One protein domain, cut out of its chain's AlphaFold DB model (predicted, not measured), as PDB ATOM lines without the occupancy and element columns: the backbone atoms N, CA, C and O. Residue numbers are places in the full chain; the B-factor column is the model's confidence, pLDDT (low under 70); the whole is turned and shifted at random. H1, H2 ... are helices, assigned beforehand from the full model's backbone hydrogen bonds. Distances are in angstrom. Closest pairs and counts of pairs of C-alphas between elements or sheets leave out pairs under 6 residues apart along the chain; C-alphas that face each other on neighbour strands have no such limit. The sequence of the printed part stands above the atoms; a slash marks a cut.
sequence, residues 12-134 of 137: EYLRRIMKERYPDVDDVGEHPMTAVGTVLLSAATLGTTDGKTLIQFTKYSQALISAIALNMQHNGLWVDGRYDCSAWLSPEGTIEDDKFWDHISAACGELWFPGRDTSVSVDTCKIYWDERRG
ATOM      1  N   GLU A  12     322.870 378.199 201.089       94.00
ATOM      2  CA  GLU A  12     322.358 378.253 202.462       94.00
ATOM      3  C   GLU A  12     323.057 379.333 203.292       94.00
ATOM      4  O   GLU A  12     322.401 380.025 204.070       94.00
ATOM      5  N   TYR A  13     324.367 379.516 203.098       92.38
ATOM      6  CA  TYR A  13     325.114 380.598 203.736       92.38
ATOM      7  C   TYR A  13     324.602 381.973 203.282       92.38
ATOM      8  O   TYR A  13     324.366 382.847 204.116       92.38
ATOM      9  N   LEU A  14     324.336 382.145 201.984       94.25
ATOM     10  CA  LEU A  14     323.793 383.395 201.440       94.25
ATOM     11  C   LEU A  14     322.350 383.658 201.897       94.25
ATOM     12  O   LEU A  14     322.016 384.781 202.264       94.25
ATOM     13  N   ARG A  15     321.509 382.617 201.969       93.62
ATOM     14  CA  ARG A  15     320.165 382.719 202.564       93.62
ATOM     15  C   ARG A  15     320.228 383.147 204.026       93.62
ATOM     16  O   ARG A  15     319.381 383.912 204.474       93.62
ATOM     17  N   ARG A  16     321.213 382.657 204.783       92.56
ATOM     18  CA  ARG A  16     321.403 383.070 206.176       92.56
ATOM     19  C   ARG A  16     321.772 384.549 206.277       92.56
ATOM     20  O   ARG A  16     321.171 385.229 207.098       92.56
ATOM     21  N   ILE A  17     322.663 385.053 205.415       93.19
ATOM     22  CA  ILE A  17     322.977 386.494 205.350       93.19
ATOM     23  C   ILE A  17     321.700 387.315 205.140       93.19
ATOM     24  O   ILE A  17     321.480 388.288 205.857       93.19
ATOM     25  N   MET A  18     320.832 386.902 204.209       94.38
ATOM     26  CA  MET A  18     319.555 387.588 203.973       94.38
ATOM     27  C   MET A  18     318.677 387.636 205.227       94.38
ATOM     28  O   MET A  18     318.160 388.694 205.569       94.38
ATOM     29  N   LYS A  19     318.542 386.510 205.934       91.56
ATOM     30  CA  LYS A  19     317.718 386.409 207.148       91.56
ATOM     31  C   LYS A  19     318.265 387.214 208.321       91.56
ATOM     32  O   LYS A  19     317.492 387.740 209.109       91.56
ATOM     33  N   GLU A  20     319.586 387.280 208.458       91.69
ATOM     34  CA  GLU A  20     320.236 388.059 209.516       91.69
ATOM     35  C   GLU A  20     320.096 389.567 209.273       91.69
ATOM     36  O   GLU A  20     319.912 390.317 210.228       91.69
ATOM     37  N   ARG A  21     320.151 390.006 208.008       90.94
ATOM     38  CA  ARG A  21     320.018 391.423 207.635       90.94
ATOM     39  C   ARG A  21     318.576 391.912 207.617       90.94
ATOM     40  O   ARG A  21     318.312 393.035 208.029       90.94
ATOM     41  N   TYR A  22     317.652 391.069 207.164       90.69
ATOM     42  CA  TYR A  22     316.248 391.430 206.983       90.69
ATOM     43  C   TYR A  22     315.328 390.445 207.721       90.69
ATOM     44  O   TYR A  22     314.547 389.732 207.086       90.69
ATOM     45  N   PRO A  23     315.412 390.370 209.063       87.94
ATOM     46  CA  PRO A  23     314.643 389.402 209.845       87.94
ATOM     47  C   PRO A  23     313.127 389.609 209.725       87.94
ATOM     48  O   PRO A  23     312.380 388.642 209.812       87.94
ATOM     49  N   ASP A  24     312.687 390.843 209.463       85.75
ATOM     50  CA  ASP A  24     311.270 391.221 209.370       85.75
ATOM     51  C   ASP A  24     310.628 390.881 208.011       85.75
ATOM     52  O   ASP A  24     309.453 391.160 207.788       85.75
ATOM     53  N   VAL A  25     311.396 390.324 207.070       82.88
ATOM     54  CA  VAL A  25     310.910 389.994 205.722       82.88
ATOM     55  C   VAL A  25     310.330 388.572 205.656       82.88
ATOM     56  O   VAL A  25     309.423 388.314 204.862       82.88
ATOM     57  N   ASP A  26     310.815 387.644 206.485       77.75
ATOM     58  CA  ASP A  26     310.420 386.229 206.471       77.75
ATOM     59  C   ASP A  26     309.448 385.894 207.632       77.75
ATOM     60  O   ASP A  26     309.885 385.552 208.729       77.75
ATOM     61  N   ASP A  27     308.129 385.892 207.387       68.19
ATOM     62  CA  ASP A  27     307.128 385.600 208.439       68.19
ATOM     63  C   ASP A  27     306.709 384.115 208.542       68.19
ATOM     64  O   ASP A  27     306.524 383.576 209.634       68.19
ATOM     65  N   VAL A  28     306.508 383.420 207.410       67.25
ATOM     66  CA  VAL A  28     305.952 382.040 207.363       67.25
ATOM     67  C   VAL A  28     306.620 381.206 206.256       67.25
ATOM     68  O   VAL A  28     305.981 380.473 205.501       67.25
ATOM     69  N   GLY A  29     307.936 381.358 206.119       81.06
ATOM     70  CA  GLY A  29     308.739 380.758 205.054       81.06
ATOM     71  C   GLY A  29     309.583 381.800 204.329       81.06
ATOM     72  O   GLY A  29     309.522 382.981 204.645       81.06
ATOM     73  N   GLU A  30     310.383 381.351 203.363       88.12
ATOM     74  CA  GLU A  30     311.225 382.250 202.568       88.12
ATOM     75  C   GLU A  30     310.345 383.213 201.754       88.12
ATOM     76  O   GLU A  30     309.504 382.777 200.956       88.12
ATOM     77  N   HIS A  31     310.541 384.513 201.951       92.44
ATOM     78  CA  HIS A  31     309.900 385.578 201.191       92.44
ATOM     79  C   HIS A  31     310.551 385.727 199.799       92.44
ATOM     80  O   HIS A  31     311.748 385.464 199.645       92.44
ATOM     81  N   PRO A  32     309.829 386.183 198.757       94.44
ATOM     82  CA  PRO A  32     310.410 386.422 197.439       94.44
ATOM     83  C   PRO A  32     311.595 387.384 197.472       94.44
ATOM     84  O   PRO A  32     312.566 387.146 196.765       94.44
ATOM     85  N   MET A  33     311.572 388.421 198.313       95.44
ATOM     86  CA  MET A  33     312.708 389.349 198.440       95.44
ATOM     87  C   MET A  33     313.949 388.658 199.025       95.44
ATOM     88  O   MET A  33     315.058 388.898 198.552       95.44
ATOM     89  N   THR A  34     313.774 387.724 199.966       95.81
ATOM     90  CA  THR A  34     314.855 386.855 200.466       95.81
ATOM     91  C   THR A  34     315.420 385.989 199.341       95.81
ATOM     92  O   THR A  34     316.640 385.869 199.188       95.81
ATOM     93  N   ALA A  35     314.552 385.420 198.501       96.62
ATOM     94  CA  ALA A  35     314.972 384.622 197.356       96.62
ATOM     95  C   ALA A  35     315.717 385.450 196.298       96.62
ATOM     96  O   ALA A  35     316.799 385.055 195.863       96.62
ATOM     97  N   VAL A  36     315.188 386.620 195.938       98.25
ATOM     98  CA  VAL A  36     315.807 387.572 195.006       98.25
ATOM     99  C   VAL A  36     317.163 388.034 195.535       98.25
ATOM    100  O   VAL A  36     318.165 387.893 194.836       98.25
ATOM    101  N   GLY A  37     317.242 388.490 196.788       97.75
ATOM    102  CA  GLY A  37     318.506 388.891 197.405       97.75
ATOM    103  C   GLY A  37     319.526 387.751 197.450       97.75
ATOM    104  O   GLY A  37     320.696 387.955 197.128       97.75
ATOM    105  N   THR A  38     319.086 386.515 197.706       97.62
ATOM    106  CA  THR A  38     319.950 385.324 197.622       97.62
ATOM    107  C   THR A  38     320.521 385.129 196.211       97.62
ATOM    108  O   THR A  38     321.699 384.795 196.067       97.62
ATOM    109  N   VAL A  39     319.726 385.345 195.156       98.38
ATOM    110  CA  VAL A  39     320.201 385.283 193.760       98.38
ATOM    111  C   VAL A  39     321.228 386.375 193.483       98.38
ATOM    112  O   VAL A  39     322.266 386.084 192.892       98.38
ATOM    113  N   LEU A  40     320.983 387.603 193.940       98.44
ATOM    114  CA  LEU A  40     321.905 388.725 193.752       98.44
ATOM    115  C   LEU A  40     323.238 388.504 194.478       98.44
ATOM    116  O   LEU A  40     324.296 388.686 193.876       98.44
ATOM    117  N   LEU A  41     323.199 388.040 195.731       97.31
ATOM    118  CA  LEU A  41     324.397 387.638 196.472       97.31
ATOM    119  C   LEU A  41     325.141 386.510 195.754       97.31
ATOM    120  O   LEU A  41     326.368 386.538 195.678       97.31
ATOM    121  N   SER A  42     324.415 385.538 195.191       97.12
ATOM    122  CA  SER A  42     325.017 384.432 194.436       97.12
ATOM    123  C   SER A  42     325.709 384.937 193.172       97.12
ATOM    124  O   SER A  42     326.841 384.549 192.905       97.12
ATOM    125  N   ALA A  43     325.068 385.836 192.421       97.50
ATOM    126  CA  ALA A  43     325.635 386.443 191.220       97.50
ATOM    127  C   ALA A  43     326.914 387.236 191.524       97.50
ATOM    128  O   ALA A  43     327.912 387.084 190.820       97.50
ATOM    129  N   ALA A  44     326.909 388.026 192.605       96.25
ATOM    130  CA  ALA A  44     328.081 388.773 193.050       96.25
ATOM    131  C   ALA A  44     329.212 387.838 193.519       96.25
ATOM    132  O   ALA A  44     330.351 387.980 193.083       96.25
ATOM    133  N   THR A  45     328.890 386.830 194.337       94.06
ATOM    134  CA  THR A  45     329.867 385.878 194.901       94.06
ATOM    135  C   THR A  45     330.512 385.003 193.824       94.06
ATOM    136  O   THR A  45     331.711 384.744 193.862       94.06
ATOM    137  N   LEU A  46     329.721 384.539 192.854       93.81
ATOM    138  CA  LEU A  46     330.194 383.705 191.746       93.81
ATOM    139  C   LEU A  46     330.800 384.523 190.598       93.81
ATOM    140  O   LEU A  46     331.384 383.939 189.685       93.81
ATOM    141  N   GLY A  47     330.629 385.849 190.605       94.75
ATOM    142  CA  GLY A  47     331.072 386.728 189.525       94.75
ATOM    143  C   GLY A  47     330.399 386.423 188.183       94.75
ATOM    144  O   GLY A  47     331.057 386.481 187.146       94.75
ATOM    145  N   THR A  48     329.113 386.055 188.189       95.94
ATOM    146  CA  THR A  48     328.381 385.633 186.983       95.94
ATOM    147  C   THR A  48     326.937 386.112 186.981       95.94
ATOM    148  O   THR A  48     326.280 386.158 188.019       95.94
ATOM    149  N   THR A  49     326.414 386.391 185.789       97.75
ATOM    150  CA  THR A  49     324.976 386.573 185.543       97.75
ATOM    151  C   THR A  49     324.391 385.451 184.675       97.75
ATOM    152  O   THR A  49     323.286 385.590 184.154       97.75
ATOM    153  N   ASP A  50     325.130 384.355 184.454       97.25
ATOM    154  CA  ASP A  50     324.625 383.220 183.678       97.25
ATOM    155  C   ASP A  50     323.472 382.527 184.413       97.25
ATOM    156  O   ASP A  50     323.632 381.968 185.503       97.25
ATOM    157  N   GLY A  51     322.301 382.518 183.776       96.69
ATOM    158  CA  GLY A  51     321.093 381.946 184.356       96.69
ATOM    159  C   GLY A  51     321.243 380.462 184.688       96.69
ATOM    160  O   GLY A  51     320.741 380.027 185.721       96.69
ATOM    161  N   LYS A  52     321.966 379.670 183.882       97.38
ATOM    162  CA  LYS A  52     322.134 378.231 184.156       97.38
ATOM    163  C   LYS A  52     322.973 377.999 185.406       97.38
ATOM    164  O   LYS A  52     322.573 377.192 186.247       97.38
ATOM    165  N   THR A  53     324.088 378.713 185.556       97.06
ATOM    166  CA  THR A  53     324.896 378.675 186.780       97.06
ATOM    167  C   THR A  53     324.072 379.095 187.996       97.06
ATOM    168  O   THR A  53     324.066 378.384 189.001       97.06
ATOM    169  N   LEU A  54     323.313 380.190 187.898       97.88
ATOM    170  CA  LEU A  54     322.496 380.683 189.009       97.88
ATOM    171  C   LEU A  54     321.371 379.713 189.391       97.88
ATOM    172  O   LEU A  54     321.177 379.459 190.578       97.88
ATOM    173  N   ILE A  55     320.678 379.103 188.425       98.12
ATOM    174  CA  ILE A  55     319.668 378.057 188.674       98.12
ATOM    175  C   ILE A  55     320.307 376.863 189.391       98.12
ATOM    176  O   ILE A  55     319.795 376.385 190.404       98.12
ATOM    177  N   GLN A  56     321.445 376.376 188.890       97.44
ATOM    178  CA  GLN A  56     322.122 375.217 189.473       97.44
ATOM    179  C   GLN A  56     322.609 375.479 190.895       97.44
ATOM    180  O   GLN A  56     322.512 374.577 191.731       97.44
ATOM    181  N   PHE A  57     323.116 376.678 191.167       97.19
ATOM    182  CA  PHE A  57     323.627 377.051 192.478       97.19
ATOM    183  C   PHE A  57     322.494 377.322 193.474       97.19
ATOM    184  O   PHE A  57     322.467 376.741 194.557       97.19
ATOM    185  N   THR A  58     321.521 378.155 193.097       96.88
ATOM    186  CA  THR A  58     320.475 378.630 194.018       96.88
ATOM    187  C   THR A  58     319.306 377.664 194.191       96.88
ATOM    188  O   THR A  58     318.602 377.709 195.204       96.88
ATOM    189  N   LYS A  59     319.106 376.784 193.200       96.75
ATOM    190  CA  LYS A  59     317.943 375.898 193.041       96.75
ATOM    191  C   LYS A  59     316.615 376.621 192.796       96.75
ATOM    192  O   LYS A  59     315.574 375.968 192.816       96.75
ATOM    193  N   TYR A  60     316.630 377.929 192.537       97.38
ATOM    194  CA  TYR A  60     315.429 378.632 192.084       97.38
ATOM    195  C   TYR A  60     315.078 378.285 190.640       97.38
ATOM    196  O   TYR A  60     315.919 377.829 189.862       97.38
ATOM    197  N   SER A  61     313.809 378.487 190.292       97.19
ATOM    198  CA  SER A  61     313.290 378.145 188.977       97.19
ATOM    199  C   SER A  61     313.922 378.989 187.870       97.19
ATOM    200  O   SER A  61     314.373 380.120 188.070       97.19
ATOM    201  N   GLN A  62     313.884 378.450 186.653       97.69
ATOM    202  CA  GLN A  62     314.288 379.197 185.470       97.69
ATOM    203  C   GLN A  62     313.435 380.455 185.262       97.69
ATOM    204  O   GLN A  62     313.975 381.473 184.831       97.69
ATOM    205  N   ALA A  63     312.133 380.401 185.562       97.75
ATOM    206  CA  ALA A  63     311.228 381.533 185.391       97.75
ATOM    207  C   ALA A  63     311.618 382.699 186.310       97.75
ATOM    208  O   ALA A  63     311.781 383.821 185.832       97.75
ATOM    209  N   LEU A  64     311.863 382.420 187.595       97.81
ATOM    210  CA  LEU A  64     312.286 383.434 188.558       97.81
ATOM    211  C   LEU A  64     313.637 384.046 188.176       97.81
ATOM    212  O   LEU A  64     313.763 385.266 188.111       97.81
ATOM    213  N   ILE A  65     314.637 383.210 187.875       98.38
ATOM    214  CA  ILE A  65     315.976 383.690 187.498       98.38
ATOM    215  C   ILE A  65     315.930 384.520 186.209       98.38
ATOM    216  O   ILE A  65     316.604 385.544 186.123       98.38
ATOM    217  N   SER A  66     315.118 384.126 185.223       97.88
ATOM    218  CA  SER A  66     314.971 384.885 183.971       97.88
ATOM    219  C   SER A  66     314.298 386.241 184.198       97.88
ATOM    220  O   SER A  66     314.701 387.225 183.586       97.88
ATOM    221  N   ALA A  67     313.304 386.309 185.088       97.88
ATOM    222  CA  ALA A  67     312.635 387.559 185.435       97.88
ATOM    223  C   ALA A  67     313.574 388.530 186.170       97.88
ATOM    224  O   ALA A  67     313.670 389.693 185.783       97.88
ATOM    225  N   ILE A  68     314.340 388.030 187.150       98.38
ATOM    226  CA  ILE A  68     315.399 388.803 187.821       98.38
ATOM    227  C   ILE A  68     316.394 389.329 186.782       98.38
ATOM    228  O   ILE A  68     316.694 390.520 186.763       98.38
ATOM    229  N   ALA A  69     316.877 388.461 185.888       97.50
ATOM    230  CA  ALA A  69     317.845 388.846 184.868       97.50
ATOM    231  C   ALA A  69     317.319 389.972 183.968       97.50
ATOM    232  O   ALA A  69     318.044 390.933 183.722       97.50
ATOM    233  N   LEU A  70     316.062 389.881 183.521       96.25
ATOM    234  CA  LEU A  70     315.446 390.901 182.677       96.25
ATOM    235  C   LEU A  70     315.387 392.256 183.394       96.25
ATOM    236  O   LEU A  70     315.857 393.257 182.856       96.25
ATOM    237  N   ASN A  71     314.884 392.286 184.629       97.44
ATOM    238  CA  ASN A  71     314.790 393.523 185.404       97.44
ATOM    239  C   ASN A  71     316.174 394.144 185.670       97.44
ATOM    240  O   ASN A  71     316.358 395.357 185.538       97.44
ATOM    241  N   MET A  72     317.175 393.317 185.984       97.38
ATOM    242  CA  MET A  72     318.544 393.775 186.241       97.38
ATOM    243  C   MET A  72     319.252 394.279 184.975       97.38
ATOM    244  O   MET A  72     320.014 395.246 185.042       97.38
ATOM    245  N   GLN A  73     318.987 393.669 183.816       95.75
ATOM    246  CA  GLN A  73     319.479 394.139 182.516       95.75
ATOM    247  C   GLN A  73     318.851 395.482 182.132       95.75
ATOM    248  O   GLN A  73     319.569 396.399 181.734       95.75
ATOM    249  N   HIS A  74     317.538 395.642 182.317       94.75
ATOM    250  CA  HIS A  74     316.848 396.910 182.055       94.75
ATOM    251  C   HIS A  74     317.301 398.034 182.994       94.75
ATOM    252  O   HIS A  74     317.378 399.193 182.584       94.75
ATOM    253  N   ASN A  75     317.703 397.692 184.218       95.31
ATOM    254  CA  ASN A  75     318.349 398.620 185.140       95.31
ATOM    255  C   ASN A  75     319.828 398.907 184.817       95.31
ATOM    256  O   ASN A  75     320.442 399.785 185.428       95.31
ATOM    257  N   GLY A  76     320.410 398.212 183.835       94.44
ATOM    258  CA  GLY A  76     321.821 398.325 183.468       94.44
ATOM    259  C   GLY A  76     322.778 397.858 184.564       94.44
ATOM    260  O   GLY A  76     323.928 398.280 184.576       94.44
ATOM    261  N   LEU A  77     322.295 397.023 185.486       96.38
ATOM    262  CA  LEU A  77     323.086 396.434 186.565       96.38
ATOM    263  C   LEU A  77     323.722 395.116 186.123       96.38
ATOM    264  O   LEU A  77     324.784 394.748 186.611       96.38
ATOM    265  N   TRP A  78     323.074 394.388 185.211       96.56
ATOM    266  CA  TRP A  78     323.623 393.181 184.592       96.56
ATOM    267  C   TRP A  78     323.986 393.487 183.142       96.56
ATOM    268  O   TRP A  78     323.105 393.624 182.296       96.56
ATOM    269  N   VAL A  79     325.282 393.612 182.860       92.38
ATOM    270  CA  VAL A  79     325.809 394.020 181.550       92.38
ATOM    271  C   VAL A  79     326.960 393.100 181.164       92.38
ATOM    272  O   VAL A  79     327.836 392.821 181.979       92.38
ATOM    273  N   ASP A  80     326.947 392.597 179.928       91.56
ATOM    274  CA  ASP A  80     328.015 391.764 179.355       91.56
ATOM    275  C   ASP A  80     328.449 390.581 180.246       91.56
ATOM    276  O   ASP A  80     329.632 390.259 180.376       91.56
ATOM    277  N   GLY A  81     327.479 389.924 180.890       90.50
ATOM    278  CA  GLY A  81     327.724 388.767 181.759       90.50
ATOM    279  C   GLY A  81     328.206 389.110 183.174       90.50
ATOM    280  O   GLY A  81     328.531 388.201 183.941       90.50
ATOM    281  N   ARG A  82     328.281 390.401 183.522       92.81
ATOM    282  CA  ARG A  82     328.768 390.901 184.811       92.81
ATOM    283  C   ARG A  82     327.671 391.626 185.571       92.81
ATOM    284  O   ARG A  82     326.854 392.331 184.984       92.81
ATOM    285  N   TYR A  83     327.704 391.475 186.889       97.00
ATOM    286  CA  TYR A  83     326.851 392.215 187.804       97.00
ATOM    287  C   TYR A  83     327.626 393.402 188.390       97.00
ATOM    288  O   TYR A  83     328.601 393.204 189.116       97.00
ATOM    289  N   ASP A  84     327.185 394.627 188.099       96.69
ATOM    290  CA  ASP A  84     327.622 395.818 188.822       96.69
ATOM    291  C   ASP A  84     326.982 395.853 190.217       96.69
ATOM    292  O   ASP A  84     325.834 396.253 190.405       96.69
ATOM    293  N   CYS A  85     327.741 395.379 191.201       96.19
ATOM    294  CA  CYS A  85     327.404 395.422 192.622       96.19
ATOM    295  C   CYS A  85     328.233 396.464 193.387       96.19
ATOM    296  O   CYS A  85     328.159 396.523 194.611       96.19
ATOM    297  N   SER A  86     329.005 397.306 192.686       95.75
ATOM    298  CA  SER A  86     329.975 398.226 193.301       95.75
ATOM    299  C   SER A  86     329.336 399.274 194.217       95.75
ATOM    300  O   SER A  86     329.991 399.787 195.122       95.75
ATOM    301  N   ALA A  87     328.046 399.560 194.016       94.62
ATOM    302  CA  ALA A  87     327.270 400.463 194.855       94.62
ATOM    303  C   ALA A  87     326.987 399.911 196.263       94.62
ATOM    304  O   ALA A  87     326.770 400.708 197.172       94.62
ATOM    305  N   TRP A  88     326.975 398.585 196.450       96.75
ATOM    306  CA  TRP A  88     326.593 397.959 197.722       96.75
ATOM    307  C   TRP A  88     327.578 396.913 198.245       96.75
ATOM    308  O   TRP A  88     327.503 396.586 199.422       96.75
ATOM    309  N   LEU A  89     328.496 396.389 197.429       96.25
ATOM    310  CA  LEU A  89     329.492 395.401 197.847       96.25
ATOM    311  C   LEU A  89     330.905 395.982 197.755       96.25
ATOM    312  O   LEU A  89     331.407 396.253 196.662       96.25
ATOM    313  N   SER A  90     331.562 396.141 198.905       93.25
ATOM    314  CA  SER A  90     332.956 396.589 198.956       93.25
ATOM    315  C   SER A  90     333.933 395.460 198.579       93.25
ATOM    316  O   SER A  90     333.601 394.280 198.740       93.25
ATOM    317  N   PRO A  91     335.165 395.781 198.136       89.62
ATOM    318  CA  PRO A  91     336.212 394.781 197.896       89.62
ATOM    319  C   PRO A  91     336.539 393.904 199.116       89.62
ATOM    320  O   PRO A  91     336.967 392.763 198.966       89.62
ATOM    321  N   GLU A  92     336.317 394.419 200.325       90.00
ATOM    322  CA  GLU A  92     336.505 393.725 201.604       90.00
ATOM    323  C   GLU A  92     335.297 392.855 201.999       90.00
ATOM    324  O   GLU A  92     335.313 392.220 203.052       90.00
ATOM    325  N   GLY A  93     334.242 392.829 201.178       86.81
ATOM    326  CA  GLY A  93     333.024 392.054 201.417       86.81
ATOM    327  C   GLY A  93     332.004 392.735 202.330       86.81
ATOM    328  O   GLY A  93     331.095 392.071 202.827       86.81
ATOM    329  N   THR A  94     332.132 394.045 202.569       92.50
ATOM    330  CA  THR A  94     331.122 394.794 203.329       92.50
ATOM    331  C   THR A  94     329.907 395.067 202.449       92.50
ATOM    332  O   THR A  94     330.062 395.505 201.310       92.50
ATOM    333  N   ILE A  95     328.714 394.812 202.987       94.88
ATOM    334  CA  ILE A  95     327.431 395.081 202.329       94.88
ATOM    335  C   ILE A  95     326.866 396.392 202.877       94.88
ATOM    336  O   ILE A  95     326.711 396.531 204.091       94.88
ATOM    337  N   GLU A  96     326.572 397.326 201.980       96.31
ATOM    338  CA  GLU A  96     325.802 398.539 202.248       96.31
ATOM    339  C   GLU A  96     324.310 398.207 202.088       96.31
ATOM    340  O   GLU A  96     323.858 397.864 200.992       96.31
ATOM    341  N   ASP A  97     323.571 398.210 203.199       93.56
ATOM    342  CA  ASP A  97     322.238 397.600 203.271       93.56
ATOM    343  C   ASP A  97     321.178 398.331 202.450       93.56
ATOM    344  O   ASP A  97     320.381 397.672 201.776       93.56
ATOM    345  N   ASP A  98     321.185 399.664 202.465       95.19
ATOM    346  CA  ASP A  98     320.210 400.470 201.728       95.19
ATOM    347  C   ASP A  98     320.438 400.307 200.221       95.19
ATOM    348  O   ASP A  98     319.499 400.085 199.452       95.19
ATOM    349  N   LYS A  99     321.703 400.328 199.781       97.06
ATOM    350  CA  LYS A  99     322.055 400.117 198.369       97.06
ATOM    351  C   LYS A  99     321.813 398.696 197.902       97.06
ATOM    352  O   LYS A  99     321.428 398.489 196.749       97.06
ATOM    353  N   PHE A 100     322.003 397.709 198.768       97.69
ATOM    354  CA  PHE A 100     321.661 396.342 198.419       97.69
ATOM    355  C   PHE A 100     320.142 396.168 198.286       97.69
ATOM    356  O   PHE A 100     319.677 395.532 197.335       97.69
ATOM    357  N   TRP A 101     319.359 396.800 199.163       96.88
ATOM    358  CA  TRP A 101     317.899 396.788 199.076       96.88
ATOM    359  C   TRP A 101     317.363 397.484 197.817       96.88
ATOM    360  O   TRP A 101     316.424 396.982 197.193       96.88
ATOM    361  N   ASP A 102     317.992 398.576 197.369       97.88
ATOM    362  CA  ASP A 102     317.678 399.208 196.079       97.88
ATOM    363  C   ASP A 102     317.835 398.208 194.917       97.88
ATOM    364  O   ASP A 102     316.993 398.141 194.020       97.88
ATOM    365  N   HIS A 103     318.883 397.379 194.946       98.25
ATOM    366  CA  HIS A 103     319.108 396.347 193.931       98.25
ATOM    367  C   HIS A 103     318.098 395.196 194.028       98.25
ATOM    368  O   HIS A 103     317.678 394.679 192.993       98.25
ATOM    369  N   ILE A 104     317.675 394.807 195.237       98.19
ATOM    370  CA  ILE A 104     316.573 393.846 195.425       98.19
ATOM    371  C   ILE A 104     315.288 394.411 194.822       98.19
ATOM    372  O   ILE A 104     314.638 393.731 194.034       98.19
ATOM    373  N   SER A 105     314.958 395.666 195.120       97.31
ATOM    374  CA  SER A 105     313.767 396.344 194.596       97.31
ATOM    375  C   SER A 105     313.815 396.455 193.067       97.31
ATOM    376  O   SER A 105     312.821 396.210 192.382       97.31
ATOM    377  N   ALA A 106     314.993 396.743 192.504       97.56
ATOM    378  CA  ALA A 106     315.208 396.750 191.062       97.56
ATOM    379  C   ALA A 106     315.001 395.358 190.453       97.56
ATOM    380  O   ALA A 106     314.273 395.215 189.473       97.56
ATOM    381  N   ALA A 107     315.577 394.318 191.060       97.94
ATOM    382  CA  ALA A 107     315.385 392.933 190.645       97.94
ATOM    383  C   ALA A 107     313.922 392.480 190.757       97.94
ATOM    384  O   ALA A 107     313.484 391.683 189.928       97.94
ATOM    385  N   CYS A 108     313.162 393.019 191.715       97.31
ATOM    386  CA  CYS A 108     311.730 392.772 191.869       97.31
ATOM    387  C   CYS A 108     310.850 393.452 190.812       97.31
ATOM    388  O   CYS A 108     309.666 393.133 190.716       97.31
ATOM    389  N   GLY A 109     311.415 394.356 190.004       95.94
ATOM    390  CA  GLY A 109     310.646 395.170 189.065       95.94
ATOM    391  C   GLY A 109     309.882 396.305 189.756       95.94
ATOM    392  O   GLY A 109     308.868 396.766 189.235       95.94
ATOM    393  N   GLU A 110     310.347 396.737 190.933       94.88
ATOM    394  CA  GLU A 110     309.734 397.788 191.757       94.88
ATOM    395  C   GLU A 110     310.514 399.114 191.689       94.88
ATOM    396  O   GLU A 110     309.979 400.168 192.034       94.88
ATOM    397  N   LEU A 111     311.768 399.078 191.219       94.94
ATOM    398  CA  LEU A 111     312.665 400.233 191.160       94.94
ATOM    399  C   LEU A 111     313.409 400.320 189.820       94.94
ATOM    400  O   LEU A 111     313.877 399.318 189.276       94.94
ATOM    401  N   TRP A 112     313.563 401.552 189.322       94.56
ATOM    402  CA  TRP A 112     314.410 401.869 188.173       94.56
ATOM    403  C   TRP A 112     315.425 402.948 188.512       94.56
ATOM    404  O   TRP A 112     315.070 404.021 189.002       94.56
ATOM    405  N   PHE A 113     316.690 402.682 188.197       91.62
ATOM    406  CA  PHE A 113     317.749 403.676 188.318       91.62
ATOM    407  C   PHE A 113     317.579 404.801 187.275       91.62
ATOM    408  O   PHE A 113     316.962 404.595 186.224       91.62
ATOM    409  N   PRO A 114     318.112 406.013 187.529       90.44
ATOM    410  CA  PRO A 114     317.947 407.148 186.624       90.44
ATOM    411  C   PRO A 114     318.368 406.848 185.178       90.44
ATOM    412  O   PRO A 114     319.434 406.287 184.927       90.44
ATOM    413  N   GLY A 115     317.536 407.262 184.217       86.56
ATOM    414  CA  GLY A 115     317.809 407.100 182.785       86.56
ATOM    415  C   GLY A 115     317.568 405.689 182.235       86.56
ATOM    416  O   GLY A 115     317.990 405.404 181.114       86.56
ATOM    417  N   ARG A 116     316.915 404.809 183.001       88.75
ATOM    418  CA  ARG A 116     316.545 403.455 182.571       88.75
ATOM    419  C   ARG A 116     315.120 403.395 182.030       88.75
ATOM    420  O   ARG A 116     314.265 404.200 182.392       88.75
ATOM    421  N   ASP A 117     314.895 402.441 181.135       79.12
ATOM    422  CA  ASP A 117     313.594 402.212 180.516       79.12
ATOM    423  C   ASP A 117     312.662 401.482 181.492       79.12
ATOM    424  O   ASP A 117     312.940 400.354 181.899       79.12
ATOM    425  N   THR A 118     311.555 402.133 181.847       84.75
ATOM    426  CA  THR A 118     310.540 401.616 182.775       84.75
ATOM    427  C   THR A 118     309.408 400.863 182.073       84.75
ATOM    428  O   THR A 118     308.454 400.447 182.724       84.75
ATOM    429  N   SER A 119     309.453 400.727 180.743       84.69
ATOM    430  CA  SER A 119     308.405 400.051 179.966       84.69
ATOM    431  C   SER A 119     308.397 398.533 180.151       84.69
ATOM    432  O   SER A 119     307.383 397.884 179.890       84.69
ATOM    433  N   VAL A 120     309.506 397.972 180.638       83.88
ATOM    434  CA  VAL A 120     309.656 396.548 180.935       83.88
ATOM    435  C   VAL A 120     309.815 396.370 182.440       83.88
ATOM    436  O   VAL A 120     310.799 396.814 183.028       83.88
ATOM    437  N   SER A 121     308.832 395.699 183.043       90.75
ATOM    438  CA  SER A 121     308.858 395.222 184.426       90.75
ATOM    439  C   SER A 121     308.276 393.822 184.486       90.75
ATOM    440  O   SER A 121     307.220 393.563 183.901       90.75
ATOM    441  N   VAL A 122     308.932 392.930 185.220       94.62
ATOM    442  CA  VAL A 122     308.369 391.631 185.576       94.62
ATOM    443  C   VAL A 122     308.307 391.509 187.090       94.62
ATOM    444  O   VAL A 122     309.329 391.576 187.760       94.62
ATOM    445  N   ASP A 123     307.108 391.276 187.617       96.00
ATOM    446  CA  ASP A 123     306.875 391.073 189.048       96.00
ATOM    447  C   ASP A 123     307.432 389.708 189.494       96.00
ATOM    448  O   ASP A 123     306.794 388.655 189.345       96.00
ATOM    449  N   THR A 124     308.657 389.708 190.026       96.56
ATOM    450  CA  THR A 124     309.312 388.474 190.487       96.56
ATOM    451  C   THR A 124     308.663 387.918 191.746       96.56
ATOM    452  O   THR A 124     308.674 386.702 191.951       96.56
ATOM    453  N   CYS A 125     308.079 388.782 192.583       94.69
ATOM    454  CA  CYS A 125     307.361 388.389 193.792       94.69
ATOM    455  C   CYS A 125     306.134 387.544 193.438       94.69
ATOM    456  O   CYS A 125     305.916 386.475 194.017       94.69
ATOM    457  N   LYS A 126     305.369 387.980 192.434       94.75
ATOM    458  CA  LYS A 126     304.247 387.226 191.880       94.75
ATOM    459  C   LYS A 126     304.692 385.889 191.311       94.75
ATOM    460  O   LYS A 126     304.079 384.885 191.666       94.75
ATOM    461  N   ILE A 127     305.747 385.864 190.487       95.62
ATOM    462  CA  ILE A 127     306.280 384.615 189.922       95.62
ATOM    463  C   ILE A 127     306.580 383.642 191.055       95.62
ATOM    464  O   ILE A 127     305.939 382.601 191.127       95.62
ATOM    465  N   TYR A 128     307.461 384.024 191.984       95.06
ATOM    466  CA  TYR A 128     307.889 383.200 193.115       95.06
ATOM    467  C   TYR A 128     306.720 382.591 193.903       95.06
ATOM    468  O   TYR A 128     306.748 381.409 194.273       95.06
ATOM    469  N   TRP A 129     305.686 383.392 194.168       93.31
ATOM    470  CA  TRP A 129     304.524 382.926 194.908       93.31
ATOM    471  C   TRP A 129     303.592 382.030 194.102       93.31
ATOM    472  O   TRP A 129     303.038 381.083 194.666       93.31
ATOM    473  N   ASP A 130     303.396 382.317 192.818       92.94
ATOM    474  CA  ASP A 130     302.579 381.485 191.941       92.94
ATOM    475  C   ASP A 130     303.182 380.072 191.836       92.94
ATOM    476  O   ASP A 130     302.445 379.090 191.972       92.94
ATOM    477  N   GLU A 131     304.516 379.949 191.789       91.62
ATOM    478  CA  GLU A 131     305.194 378.643 191.788       91.62
ATOM    479  C   GLU A 131     304.910 377.835 193.058       91.62
ATOM    480  O   GLU A 131     304.596 376.645 193.007       91.62
ATOM    481  N   ARG A 132     304.985 378.492 194.220       87.06
ATOM    482  CA  ARG A 132     304.791 377.853 195.533       87.06
ATOM    483  C   ARG A 132     303.337 377.524 195.836       87.06
ATOM    484  O   ARG A 132     303.065 376.619 196.618       87.06
ATOM    485  N   ARG A 133     302.398 378.234 195.213       86.19
ATOM    486  CA  ARG A 133     300.961 377.943 195.306       86.19
ATOM    487  C   ARG A 133     300.511 376.877 194.305       86.19
ATOM    488  O   ARG A 133     299.321 376.578 194.267       86.19
ATOM    489  N   GLY A 134     301.424 376.332 193.493       70.25
ATOM    490  CA  GLY A 134     301.091 375.398 192.417       70.25
ATOM    491  C   GLY A 134     300.232 376.037 191.321       70.25
ATOM    492  O   GLY A 134     299.525 375.330 190.607       70.25
TER     493      GLY A 134
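What this domain is: This is residues 12 to 134 of the 137 residues of an uncharacterized protein of Acidobacteria bacterium (UniProt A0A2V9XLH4). A compact ball of crossed helices is built round one helix in its middle, H2, with H1 packed across one side of it, H5 and H3 across others, and H6 packed at its first end. H4 crosses on the side of H2 away from H1 and joins H3, H5 and H6, while two long links without named elements run from H4 to H5 and from H5 to H6 round the outside. The printed part has 123 residues with six named helices, H1 to H6 in that order along the chain, and no named strand; the class is all helix. It is compact, with a radius of gyration of the C-alphas of 13.4 A, and its spans are 35 by 35 by 26 A.

Where its parts are: The longest helix is H2, residues 32 to 46, which measures 20.8 A from C-alpha 32 at (310.410, 386.422, 197.439) to C-alpha 46 at (330.194, 383.705, 191.746). H1 is residues 12 to 21, 14.3 A long, and begins at C-alpha 12 at (322.358, 378.253, 202.462). H3 is residues 51 to 58, 10.2 A, and H4 is residues 62 to 74, 18.2 A. H5 is residues 97 to 107, 15.1 A. H6 is residues 124 to 132, 12.6 A, and ends at C-alpha 132 at (304.791, 377.853, 195.533).

How they stand to each other: H2 is the hub and touches four helices. It touches H1 at a steep tilt of 59 degrees, opposite ways, with the closest C-alphas, those of Arg 15 and Thr 38, 5.6 A apart. It touches H5 about perpendicular at 77 degrees, closest at the C-alphas of Gly 37 and Ile 104, 5.7 A. With residues 38 to 43 alone it touches H3, only just about perpendicular at 72 degrees, the closest C-alphas being Val 39 and Thr 58 at 6.7 A. With residues 32 to 36 alone it touches H6, closest at the C-alphas of Pro 32 and Cys 125, 5.1 A. H2 and H4 are close but not clearly touching, the closest C-alphas, Val 36 and Ile 68, being 7.3 A apart. H4 touches H3, closest at the C-alphas of Gly 51 and Ile 65, 6.3 A. With residues 67 to 72 alone H4 touches H5, closest at the C-alphas of Ile 68 and Ala 107, 5.0 A. With residues 63 to 68 alone it touches H6 at a shallow tilt of 1 degree, opposite ways, the closest C-alphas, Ala 67 and Thr 124, being 6.1 A apart. H1 is apart from H3, H4 and H6. In H1 to H6 every O i to N i+4 pair is within hydrogen-bond range.

The domain as a whole: The two C-alphas farthest apart, those of Glu 92 and Gly 134, are 40.9 A apart. The links from H4 to H5, residues 75 to 96, and from H5 to H6, residues 108 to 123, are long; in the first, residues 78 to 79 pair antiparallel with residues 82 to 83. The printed part has no cut. The mean pLDDT of the printed part is 93.5, and residues 27 to 28 are under 70.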